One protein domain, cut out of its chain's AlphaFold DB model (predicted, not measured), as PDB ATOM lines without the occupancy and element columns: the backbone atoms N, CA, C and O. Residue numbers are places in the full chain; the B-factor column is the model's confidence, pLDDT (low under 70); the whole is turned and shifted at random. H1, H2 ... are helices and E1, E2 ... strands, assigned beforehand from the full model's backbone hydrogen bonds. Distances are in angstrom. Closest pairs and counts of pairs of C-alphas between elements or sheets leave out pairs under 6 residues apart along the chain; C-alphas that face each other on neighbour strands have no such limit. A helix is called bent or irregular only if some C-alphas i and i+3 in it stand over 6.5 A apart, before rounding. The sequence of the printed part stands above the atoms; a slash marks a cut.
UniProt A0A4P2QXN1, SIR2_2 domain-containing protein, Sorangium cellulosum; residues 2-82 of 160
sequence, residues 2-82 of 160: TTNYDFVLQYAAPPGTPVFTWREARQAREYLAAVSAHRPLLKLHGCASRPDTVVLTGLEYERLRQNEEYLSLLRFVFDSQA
ATOM      1  N   THR A   2     -40.725 -26.351 -46.612       91.31
ATOM      2  CA  THR A   2     -39.817 -27.180 -45.804       91.31
ATOM      3  C   THR A   2     -40.589 -28.097 -44.852       91.31
ATOM      4  O   THR A   2     -41.713 -27.778 -44.460       91.31
ATOM      5  N   THR A   3     -39.974 -29.215 -44.480       89.50
ATOM      6  CA  THR A   3     -40.386 -30.121 -43.401       89.50
ATOM      7  C   THR A   3     -39.652 -29.827 -42.085       89.50
ATOM      8  O   THR A   3     -39.986 -30.409 -41.057       89.50
ATOM      9  N   ASN A   4     -38.700 -28.887 -42.082       91.38
ATOM     10  CA  ASN A   4     -37.931 -28.511 -40.898       91.38
ATOM     11  C   ASN A   4     -38.752 -27.659 -39.920       91.38
ATOM     12  O   ASN A   4     -39.494 -26.752 -40.314       91.38
ATOM     13  N   TYR A   5     -38.532 -27.874 -38.623       93.44
ATOM     14  CA  TYR A   5     -39.204 -27.136 -37.546       93.44
ATOM     15  C   TYR A   5     -38.486 -25.839 -37.154       93.44
ATOM     16  O   TYR A   5     -39.130 -24.939 -36.605       93.44
ATOM     17  N   ASP A   6     -37.190 -25.719 -37.457       94.94
ATOM     18  CA  ASP A   6     -36.312 -24.609 -37.068       94.94
ATOM     19  C   ASP A   6     -36.584 -23.297 -37.829       94.94
ATOM     20  O   ASP A   6     -37.400 -23.237 -38.750       94.94
ATOM     21  N   PHE A   7     -35.913 -22.217 -37.433       96.12
ATOM     22  CA  PHE A   7     -36.142 -20.872 -37.967       96.12
ATOM     23  C   PHE A   7     -35.116 -20.432 -39.020       96.12
ATOM     24  O   PHE A   7     -35.166 -19.282 -39.451       96.12
ATOM     25  N   VAL A   8     -34.200 -21.299 -39.470       94.94
ATOM     26  CA  VAL A   8     -33.082 -20.908 -40.351       94.94
ATOM     27  C   VAL A   8     -33.591 -20.255 -41.636       94.94
ATOM     28  O   VAL A   8     -33.172 -19.151 -41.981       94.94
ATOM     29  N   LEU A   9     -34.560 -20.882 -42.310       93.00
ATOM     30  CA  LEU A   9     -35.161 -20.318 -43.524       93.00
ATOM     31  C   LEU A   9     -35.982 -19.054 -43.253       93.00
ATOM     32  O   LEU A   9     -36.076 -18.196 -44.124       93.00
ATOM     33  N   GLN A  10     -36.571 -18.929 -42.063       93.00
ATOM     34  CA  GLN A  10     -37.340 -17.747 -41.684       93.00
ATOM     35  C   GLN A  10     -36.424 -16.541 -41.452       93.00
ATOM     36  O   GLN A  10     -36.752 -15.445 -41.890       93.00
ATOM     37  N   TYR A  11     -35.269 -16.739 -40.813       94.25
ATOM     38  CA  TYR A  11     -34.287 -15.674 -40.606       94.25
ATOM     39  C   TYR A  11     -33.573 -15.261 -41.894       94.25
ATOM     40  O   TYR A  11     -33.187 -14.104 -42.029       94.25
ATOM     41  N   ALA A  12     -33.405 -16.185 -42.842       92.75
ATOM     42  CA  ALA A  12     -32.825 -15.885 -44.149       92.75
ATOM     43  C   ALA A  12     -33.816 -15.214 -45.122       92.75
ATOM     44  O   ALA A  12     -33.397 -14.678 -46.149       92.75
ATOM     45  N   ALA A  13     -35.121 -15.272 -44.842       91.31
ATOM     46  CA  ALA A  13     -36.145 -14.689 -45.699       91.31
ATOM     47  C   ALA A  13     -36.202 -13.153 -45.562       91.31
ATOM     48  O   ALA A  13     -35.873 -12.614 -44.502       91.31
ATOM     49  N   PRO A  14     -36.641 -12.427 -46.609       91.12
ATOM     50  CA  PRO A  14     -36.883 -10.991 -46.516       91.12
ATOM     51  C   PRO A  14     -37.792 -10.616 -45.329       91.12
ATOM     52  O   PRO A  14     -38.738 -11.348 -45.015       91.12
ATOM     53  N   PRO A  15     -37.567  -9.457 -44.679       89.94
ATOM     54  CA  PRO A  15     -38.458  -8.972 -43.634       89.94
ATOM     55  C   PRO A  15     -39.911  -8.905 -44.117       89.94
ATOM     56  O   PRO A  15     -40.197  -8.387 -45.194       89.94
ATOM     57  N   GLY A  16     -40.832  -9.432 -43.310       88.75
ATOM     58  CA  GLY A  16     -42.256  -9.475 -43.647       88.75
ATOM     59  C   GLY A  16     -42.689 -10.669 -44.505       88.75
ATOM     60  O   GLY A  16     -43.870 -10.748 -44.839       88.75
ATOM     61  N   THR A  17     -41.800 -11.617 -44.838       92.94
ATOM     62  CA  THR A  17     -42.204 -12.882 -45.477       92.94
ATOM     63  C   THR A  17     -43.212 -13.638 -44.597       92.94
ATOM     64  O   THR A  17     -42.877 -14.009 -43.468       92.94
ATOM     65  N   PRO A  18     -44.432 -13.924 -45.095       94.38
ATOM     66  CA  PRO A  18     -45.409 -14.699 -44.339       94.38
ATOM     67  C   PRO A  18     -44.956 -16.144 -44.140       94.38
ATOM     68  O   PRO A  18     -44.393 -16.758 -45.051       94.38
ATOM     69  N   VAL A  19     -45.243 -16.699 -42.961       95.69
ATOM     70  CA  VAL A  19     -44.913 -18.083 -42.606       95.69
ATOM     71  C   VAL A  19     -46.189 -18.851 -42.279       95.69
ATOM     72  O   VAL A  19     -46.838 -18.584 -41.267       95.69
ATOM     73  N   PHE A  20     -46.512 -19.852 -43.090       97.12
ATOM     74  CA  PHE A  20     -47.690 -20.702 -42.906       97.12
ATOM     75  C   PHE A  20     -47.288 -22.135 -42.543       97.12
ATOM     76  O   PHE A  20     -46.248 -22.629 -42.980       97.12
ATOM     77  N   THR A  21     -48.125 -22.812 -41.763       96.88
ATOM     78  CA  THR A  21     -48.093 -24.268 -41.569       96.88
ATOM     79  C   THR A  21     -49.240 -24.927 -42.318       96.88
ATOM     80  O   THR A  21     -50.075 -24.258 -42.925       96.88
ATOM     81  N   TRP A  22     -49.316 -26.252 -42.235       94.25
ATOM     82  CA  TRP A  22     -50.455 -27.013 -42.735       94.25
ATOM     83  C   TRP A  22     -51.796 -26.606 -42.102       94.25
ATOM     84  O   TRP A  22     -52.827 -26.777 -42.745       94.25
ATOM     85  N   ARG A  23     -51.812 -26.044 -40.881       96.38
ATOM     86  CA  ARG A  23     -53.052 -25.542 -40.258       96.38
ATOM     87  C   ARG A  23     -53.612 -24.313 -40.964       96.38
ATOM     88  O   ARG A  23     -54.805 -24.053 -40.873       96.38
ATOM     89  N   GLU A  24     -52.759 -23.568 -41.662       97.44
ATOM     90  CA  GLU A  24     -53.139 -22.386 -42.434       97.44
ATOM     91  C   GLU A  24     -53.095 -22.661 -43.948       97.44
ATOM     92  O   GLU A  24     -52.806 -21.767 -44.745       97.44
ATOM     93  N   ALA A  25     -53.329 -23.913 -44.365       95.38
ATOM     94  CA  ALA A  25     -53.131 -24.330 -45.751       95.38
ATOM     95  C   ALA A  25     -54.025 -23.574 -46.745       95.38
ATOM     96  O   ALA A  25     -53.559 -23.175 -47.817       95.38
ATOM     97  N   ARG A  26     -55.286 -23.313 -46.380       95.81
ATOM     98  CA  ARG A  26     -56.199 -22.507 -47.196       95.81
ATOM     99  C   ARG A  26     -55.685 -21.079 -47.380       95.81
ATOM    100  O   ARG A  26     -55.575 -20.630 -48.519       95.81
ATOM    101  N   GLN A  27     -55.305 -20.404 -46.295       96.25
ATOM    102  CA  GLN A  27     -54.772 -19.039 -46.338       96.25
ATOM    103  C   GLN A  27     -53.465 -18.979 -47.136       96.25
ATOM    104  O   GLN A  27     -53.257 -18.062 -47.927       96.25
ATOM    105  N   ALA A  28     -52.595 -19.979 -46.980       95.06
ATOM    106  CA  ALA A  28     -51.365 -20.097 -47.752       95.06
ATOM    107  C   ALA A  28     -51.637 -20.229 -49.256       95.06
ATOM    108  O   ALA A  28     -50.962 -19.590 -50.066       95.06
ATOM    109  N   ARG A  29     -52.632 -21.039 -49.638       93.50
ATOM    110  CA  ARG A  29     -53.035 -21.231 -51.036       93.50
ATOM    111  C   ARG A  29     -53.614 -19.948 -51.626       93.50
ATOM    112  O   ARG A  29     -53.233 -19.566 -52.726       93.50
ATOM    113  N   GLU A  30     -54.488 -19.265 -50.891       93.88
ATOM    114  CA  GLU A  30     -55.048 -17.966 -51.286       93.88
ATOM    115  C   GLU A  30     -53.948 -16.913 -51.462       93.88
ATOM    116  O   GLU A  30     -53.917 -16.209 -52.470       93.88
ATOM    117  N   TYR A  31     -52.985 -16.865 -50.537       93.25
ATOM    118  CA  TYR A  31     -51.843 -15.957 -50.613       93.25
ATOM    119  C   TYR A  31     -50.952 -16.225 -51.834       93.25
ATOM    120  O   TYR A  31     -50.471 -15.285 -52.468       93.25
ATOM    121  N   LEU A  32     -50.724 -17.501 -52.167       90.69
ATOM    122  CA  LEU A  32     -49.962 -17.910 -53.350       90.69
ATOM    123  C   LEU A  32     -50.695 -17.629 -54.666       90.69
ATOM    124  O   LEU A  32     -50.035 -17.375 -55.672       90.69
ATOM    125  N   ALA A  33     -52.026 -17.721 -54.667       89.31
ATOM    126  CA  ALA A  33     -52.860 -17.419 -55.826       89.31
ATOM    127  C   ALA A  33     -52.965 -15.907 -56.082       89.31
ATOM    128  O   ALA A  33     -53.096 -15.483 -57.230       89.31
ATOM    129  N   ALA A  34     -52.879 -15.088 -55.033       88.25
ATOM    130  CA  ALA A  34     -52.738 -13.647 -55.171       88.25
ATOM    131  C   ALA A  34     -51.361 -13.289 -55.763       88.25
ATOM    132  O   ALA A  34     -50.343 -13.890 -55.414       88.25
ATOM    133  N   VAL A  35     -51.310 -12.272 -56.634       68.25
ATOM    134  CA  VAL A  35     -50.049 -11.690 -57.136       68.25
ATOM    135  C   VAL A  35     -49.388 -10.900 -56.000       68.25
ATOM    136  O   VAL A  35     -49.459  -9.677 -55.927       68.25
ATOM    137  N   SER A  36     -48.800 -11.630 -55.056       68.31
ATOM    138  CA  SER A  36     -48.143 -11.093 -53.868       68.31
ATOM    139  C   SER A  36     -46.677 -10.773 -54.165       68.31
ATOM    140  O   SER A  36     -45.983 -11.545 -54.825       68.31
ATOM    141  N   ALA A  37     -46.180  -9.653 -53.630       64.88
ATOM    142  CA  ALA A  37     -44.793  -9.209 -53.826       64.88
ATOM    143  C   ALA A  37     -43.742 -10.177 -53.242       64.88
ATOM    144  O   ALA A  37     -42.595 -10.185 -53.685       64.88
ATOM    145  N   HIS A  38     -44.128 -11.003 -52.266       77.00
ATOM    146  CA  HIS A  38     -43.249 -11.970 -51.615       77.00
ATOM    147  C   HIS A  38     -43.837 -13.372 -51.713       77.00
ATOM    148  O   HIS A  38     -45.043 -13.563 -51.580       77.00
ATOM    149  N   ARG A  39     -42.980 -14.377 -51.909       88.06
ATOM    150  CA  ARG A  39     -43.377 -15.783 -51.784       88.06
ATOM    151  C   ARG A  39     -43.369 -16.174 -50.298       88.06
ATOM    152  O   ARG A  39     -42.424 -15.799 -49.603       88.06
ATOM    153  N   PRO A  40     -44.377 -16.910 -49.797       94.06
ATOM    154  CA  PRO A  40     -44.431 -17.304 -48.395       94.06
ATOM    155  C   PRO A  40     -43.476 -18.466 -48.088       94.06
ATOM    156  O   PRO A  40     -43.150 -19.281 -48.958       94.06
ATOM    157  N   LEU A  41     -43.097 -18.599 -46.818       95.19
ATOM    158  CA  LEU A  41     -42.454 -19.800 -46.295       95.19
ATOM    159  C   LEU A  41     -43.524 -20.777 -45.792       95.19
ATOM    160  O   LEU A  41     -44.227 -20.505 -44.822       95.19
ATOM    161  N   LEU A  42     -43.622 -21.936 -46.441       95.31
ATOM    162  CA  LEU A  42     -44.526 -23.015 -46.031       95.31
ATOM    163  C   LEU A  42     -43.763 -24.059 -45.214       95.31
ATOM    164  O   LEU A  42     -42.831 -24.673 -45.746       95.31
ATOM    165  N   LYS A  43     -44.162 -24.268 -43.957       95.38
ATOM    166  CA  LYS A  43     -43.600 -25.268 -43.037       95.38
ATOM    167  C   LYS A  43     -44.582 -26.422 -42.858       95.38
ATOM    168  O   LYS A  43     -45.492 -26.369 -42.032       95.38
ATOM    169  N   LEU A  44     -44.427 -27.450 -43.684       92.06
ATOM    170  CA  LEU A  44     -45.426 -28.505 -43.861       92.06
ATOM    171  C   LEU A  44     -45.584 -29.394 -42.626       92.06
ATOM    172  O   LEU A  44     -46.688 -29.848 -42.358       92.06
ATOM    173  N   HIS A  45     -44.517 -29.591 -41.848       91.25
ATOM    174  CA  HIS A  45     -44.567 -30.354 -40.596       91.25
ATOM    175  C   HIS A  45     -44.731 -29.464 -39.357       91.25
ATOM    176  O   HIS A  45     -44.599 -29.936 -38.237       91.25
ATOM    177  N   GLY A  46     -45.026 -28.175 -39.535       94.00
ATOM    178  CA  GLY A  46     -45.223 -27.246 -38.427       94.00
ATOM    179  C   GLY A  46     -43.991 -26.422 -38.071       94.00
ATOM    180  O   GLY A  46     -43.047 -26.268 -38.847       94.00
ATOM    181  N   CYS A  47     -44.027 -25.811 -36.891       96.25
ATOM    182  CA  CYS A  47     -43.011 -24.870 -36.435       96.25
ATOM    183  C   CYS A  47     -42.649 -25.120 -34.971       96.25
ATOM    184  O   CYS A  47     -43.542 -25.287 -34.147       96.25
ATOM    185  N   ALA A  48     -41.361 -25.041 -34.620       95.75
ATOM    186  CA  ALA A  48     -40.905 -25.222 -33.240       95.75
ATOM    187  C   ALA A  48     -41.535 -24.222 -32.248       95.75
ATOM    188  O   ALA A  48     -41.724 -24.553 -31.083       95.75
ATOM    189  N   SER A  49     -41.917 -23.021 -32.702       95.62
ATOM    190  CA  SER A  49     -42.635 -22.033 -31.876       95.62
ATOM    191  C   SER A  49     -44.149 -22.255 -31.792       95.62
ATOM    192  O   SER A  49     -44.823 -21.522 -31.073       95.62
ATOM    193  N   ARG A  50     -44.702 -23.213 -32.546       96.06
ATOM    194  CA  ARG A  50     -46.132 -23.564 -32.575       96.06
ATOM    195  C   ARG A  50     -46.292 -25.078 -32.405       96.06
ATOM    196  O   ARG A  50     -46.538 -25.773 -33.394       96.06
ATOM    197  N   PRO A  51     -46.094 -25.619 -31.189       93.88
ATOM    198  CA  PRO A  51     -46.037 -27.065 -30.964       93.88
ATOM    199  C   PRO A  51     -47.286 -27.826 -31.426       93.88
ATOM    200  O   PRO A  51     -47.190 -28.962 -31.869       93.88
ATOM    201  N   ASP A  52     -48.454 -27.188 -31.401       94.44
ATOM    202  CA  ASP A  52     -49.732 -27.736 -31.866       94.44
ATOM    203  C   ASP A  52     -49.805 -27.958 -33.391       94.44
ATOM    204  O   ASP A  52     -50.740 -28.591 -33.892       94.44
ATOM    205  N   THR A  53     -48.837 -27.427 -34.139       95.56
ATOM    206  CA  THR A  53     -48.679 -27.626 -35.588       95.56
ATOM    207  C   THR A  53     -47.684 -28.730 -35.929       95.56
ATOM    208  O   THR A  53     -47.544 -29.065 -37.101       95.56
ATOM    209  N   VAL A  54     -46.960 -29.274 -34.951       95.06
ATOM    210  CA  VAL A  54     -45.867 -30.212 -35.211       95.06
ATOM    211  C   VAL A  54     -46.404 -31.558 -35.707       95.06
ATOM    212  O   VAL A  54     -47.416 -32.054 -35.222       95.06
ATOM    213  N   VAL A  55     -45.729 -32.133 -36.704       90.56
ATOM    214  CA  VAL A  55     -46.062 -33.425 -37.320       90.56
ATOM    215  C   VAL A  55     -44.831 -34.310 -37.236       90.56
ATOM    216  O   VAL A  55     -43.898 -34.139 -38.009       90.56
ATOM    217  N   LEU A  56     -44.829 -35.255 -36.304       88.31
ATOM    218  CA  LEU A  56     -43.692 -36.145 -36.043       88.31
ATOM    219  C   LEU A  56     -44.102 -37.619 -36.027       88.31
ATOM    220  O   LEU A  56     -43.302 -38.502 -36.329       88.31
ATOM    221  N   THR A  57     -45.346 -37.903 -35.653       88.94
ATOM    222  CA  THR A  57     -45.858 -39.256 -35.442       88.94
ATOM    223  C   THR A  57     -46.632 -39.765 -36.652       88.94
ATOM    224  O   THR A  57     -47.245 -39.002 -37.400       88.94
ATOM    225  N   GLY A  58     -46.691 -41.091 -36.816       85.62
ATOM    226  CA  GLY A  58     -47.490 -41.721 -37.874       85.62
ATOM    227  C   GLY A  58     -48.969 -41.304 -37.863       85.62
ATOM    228  O   GLY A  58     -49.566 -41.149 -38.926       85.62
ATOM    229  N   LEU A  59     -49.544 -41.053 -36.679       90.00
ATOM    230  CA  LEU A  59     -50.922 -40.576 -36.536       90.00
ATOM    231  C   LEU A  59     -51.103 -39.155 -37.088       90.00
ATOM    232  O   LEU A  59     -52.110 -38.868 -37.728       90.00
ATOM    233  N   GLU A  60     -50.143 -38.263 -36.851       90.12
ATOM    234  CA  GLU A  60     -50.176 -36.895 -37.383       90.12
ATOM    235  C   GLU A  60     -50.010 -36.887 -38.901       90.12
ATOM    236  O   GLU A  60     -50.741 -36.173 -39.588       90.12
ATOM    237  N   TYR A  61     -49.129 -37.736 -39.436       86.75
ATOM    238  CA  TYR A  61     -49.025 -37.936 -40.882       86.75
ATOM    239  C   TYR A  61     -50.336 -38.427 -41.493       86.75
ATOM    240  O   TYR A  61     -50.732 -37.937 -42.549       86.75
ATOM    241  N   GLU A  62     -51.026 -39.365 -40.844       86.25
ATOM    242  CA  GLU A  62     -52.299 -39.875 -41.351       86.25
ATOM    243  C   GLU A  62     -53.403 -38.815 -41.307       86.25
ATOM    244  O   GLU A  62     -54.113 -38.619 -42.289       86.25
ATOM    245  N   ARG A  63     -53.482 -38.039 -40.221       89.44
ATOM    246  CA  ARG A  63     -54.397 -36.890 -40.131       89.44
ATOM    247  C   ARG A  63     -54.148 -35.872 -41.240       89.44
ATOM    248  O   ARG A  63     -55.097 -35.350 -41.813       89.44
ATOM    249  N   LEU A  64     -52.884 -35.603 -41.565       88.31
ATOM    250  CA  LEU A  64     -52.525 -34.717 -42.671       88.31
ATOM    251  C   LEU A  64     -52.951 -35.256 -44.034       88.31
ATOM    252  O   LEU A  64     -53.397 -34.480 -44.873       88.31
ATOM    253  N   ARG A  65     -52.841 -36.569 -44.261       85.56
ATOM    254  CA  ARG A  65     -53.311 -37.200 -45.507       85.56
ATOM    255  C   ARG A  65     -54.820 -37.104 -45.691       85.56
ATOM    256  O   ARG A  65     -55.279 -37.234 -46.813       85.56
ATOM    257  N   GLN A  66     -55.570 -36.872 -44.619       89.25
ATOM    258  CA  GLN A  66     -57.020 -36.674 -44.648       89.25
ATOM    259  C   GLN A  66     -57.413 -35.187 -44.629       89.25
ATOM    260  O   GLN A  66     -58.596 -34.855 -44.629       89.25
ATOM    261  N   ASN A  67     -56.439 -34.272 -44.581       92.31
ATOM    262  CA  ASN A  67     -56.700 -32.840 -44.552       92.31
ATOM    263  C   ASN A  67     -56.804 -32.284 -45.980       92.31
ATOM    264  O   ASN A  67     -55.799 -32.029 -46.644       92.31
ATOM    265  N   GLU A  68     -58.035 -32.054 -46.429       93.69
ATOM    266  CA  GLU A  68     -58.339 -31.568 -47.781       93.69
ATOM    267  C   GLU A  68     -57.710 -30.206 -48.106       93.69
ATOM    268  O   GLU A  68     -57.246 -29.983 -49.224       93.69
ATOM    269  N   GLU A  69     -57.635 -29.285 -47.140       95.00
ATOM    270  CA  GLU A  69     -57.014 -27.974 -47.365       95.00
ATOM    271  C   GLU A  69     -55.502 -28.108 -47.577       95.00
ATOM    272  O   GLU A  69     -54.932 -27.465 -48.463       95.00
ATOM    273  N   TYR A  70     -54.857 -28.982 -46.799       93.38
ATOM    274  CA  TYR A  70     -53.444 -29.314 -46.947       93.38
ATOM    275  C   TYR A  70     -53.156 -29.972 -48.299       93.38
ATOM    276  O   TYR A  70     -52.261 -29.526 -49.020       93.38
ATOM    277  N   LEU A  71     -53.938 -30.986 -48.677       92.00
ATOM    278  CA  LEU A  71     -53.799 -31.646 -49.975       92.00
ATOM    279  C   LEU A  71     -54.030 -30.663 -51.129       92.00
ATOM    280  O   LEU A  71     -53.257 -30.647 -52.085       92.00
ATOM    281  N   SER A  72     -55.034 -29.792 -51.021       92.25
ATOM    282  CA  SER A  72     -55.313 -28.754 -52.015       92.25
ATOM    283  C   SER A  72     -54.144 -27.776 -52.182       92.25
ATOM    284  O   SER A  72     -53.778 -27.444 -53.311       92.25
ATOM    285  N   LEU A  73     -53.515 -27.344 -51.082       92.56
ATOM    286  CA  LEU A  73     -52.309 -26.513 -51.125       92.56
ATOM    287  C   LEU A  73     -51.155 -27.234 -51.828       92.56
ATOM    288  O   LEU A  73     -50.510 -26.644 -52.695       92.56
ATOM    289  N   LEU A  74     -50.891 -28.493 -51.469       90.62
ATOM    290  CA  LEU A  74     -49.824 -29.267 -52.098       90.62
ATOM    291  C   LEU A  74     -50.064 -29.417 -53.595       90.62
ATOM    292  O   LEU A  74     -49.177 -29.095 -54.382       90.62
ATOM    293  N   ARG A  75     -51.269 -29.825 -53.992       89.62
ATOM    294  CA  ARG A  75     -51.641 -29.928 -55.402       89.62
ATOM    295  C   ARG A  75     -51.394 -28.618 -56.137       89.62
ATOM    296  O   ARG A  75     -50.718 -28.612 -57.155       89.62
ATOM    297  N   PHE A  76     -51.867 -27.501 -55.583       90.19
ATOM    298  CA  PHE A  76     -51.666 -26.185 -56.180       90.19
ATOM    299  C   PHE A  76     -50.181 -25.871 -56.409       90.19
ATOM    300  O   PHE A  76     -49.810 -25.417 -57.489       90.19
ATOM    301  N   VAL A  77     -49.318 -26.125 -55.420       88.88
ATOM    302  CA  VAL A  77     -47.876 -25.855 -55.534       88.88
ATOM    303  C   VAL A  77     -47.219 -26.748 -56.587       88.88
ATOM    304  O   VAL A  77     -46.467 -26.244 -57.417       88.88
ATOM    305  N   PHE A  78     -47.503 -28.049 -56.568       87.69
ATOM    306  CA  PHE A  78     -46.887 -29.014 -57.483       87.69
ATOM    307  C   PHE A  78     -47.404 -28.904 -58.927       87.69
ATOM    308  O   PHE A  78     -46.651 -29.210 -59.850       87.69
ATOM    309  N   ASP A  79     -48.638 -28.437 -59.133       87.50
ATOM    310  CA  ASP A  79     -49.221 -28.226 -60.467       87.50
ATOM    311  C   ASP A  79     -48.733 -26.924 -61.113       87.50
ATOM    312  O   ASP A  79     -48.650 -26.827 -62.336       87.50
ATOM    313  N   SER A  80     -48.436 -25.900 -60.307       84.00
ATOM    314  CA  SER A  80     -48.181 -24.544 -60.808       84.00
ATOM    315  C   SER A  80     -46.710 -24.134 -60.836       84.00
ATOM    316  O   SER A  80     -46.399 -23.063 -61.359       84.00
ATOM    317  N   GLN A  81     -45.798 -24.916 -60.250       84.12
ATOM    318  CA  GLN A  81     -44.394 -24.531 -60.075       84.12
ATOM    319  C   GLN A  81     -43.441 -25.686 -60.409       84.12
ATOM    320  O   GLN A  81     -43.708 -26.842 -60.088       84.12
ATOM    321  N   ALA A  82     -42.271 -25.349 -60.955       88.06
ATOM    322  CA  ALA A  82     -41.130 -26.259 -60.948       88.06
ATOM    323  C   ALA A  82     -40.587 -26.402 -59.516       88.06
ATOM    324  O   ALA A  82     -40.417 -25.407 -58.803       88.06
TER     325      ALA A  82
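AT A GLANCE: This is residues 2 to 82 of the 160 residues of the protein "SIR2_2 domain-containing protein" of Sorangium cellulosum (UniProt A0A4P2QXN1). Two short parallel strands, E1 and E2, form a small core, with H2 packed on one side, H4 packed on H2, and H1 loosely on the other side; H3 sits far out. The printed part has 81 residues, with four named helices and two named strands in the order H1, E1, H2, E2, H3, H4; of the 44 residues in named elements helices hold 38, and the class is mostly helix. The whole is compact, radius of gyration of the C-alphas 12.6 A, spanning 36 by 27 by 21 A.

IN THESE COORDINATES: Find C-alpha 8 at (-33.082, -20.908, -40.351), where H1, residues 8 to 12, begins. Then come E1, residues 19 to 21; H2, residues 22 to 33, 16.4 A long and irregular, C-alphas 23 and 26 being 8.2 A apart; E2, residues 41 to 43; H3, residues 58 to 65; and H4, residues 68 to 80, 18.0 A long, which ends at C-alpha 80 at (-48.181, -24.544, -60.808).

HOW THE PARTS SIT: E1, H2 and E2 are a strand-helix-strand unit, parallel neighbour strands joined through a helix, with a right-handed crossover; N 20 and O 41 are 2.9 A apart. H2 and H4 touch, closest at the C-alphas of Ala 25 and Tyr 70, 5.1 A. Every O i to N i+4 pair is within hydrogen-bond range in H1, H3 and H4, and 6 of 8 in H2.

THE WHOLE: The printed part has no cut. E2 to H3 is a long link. Residues 35 to 37 are under pLDDT 70.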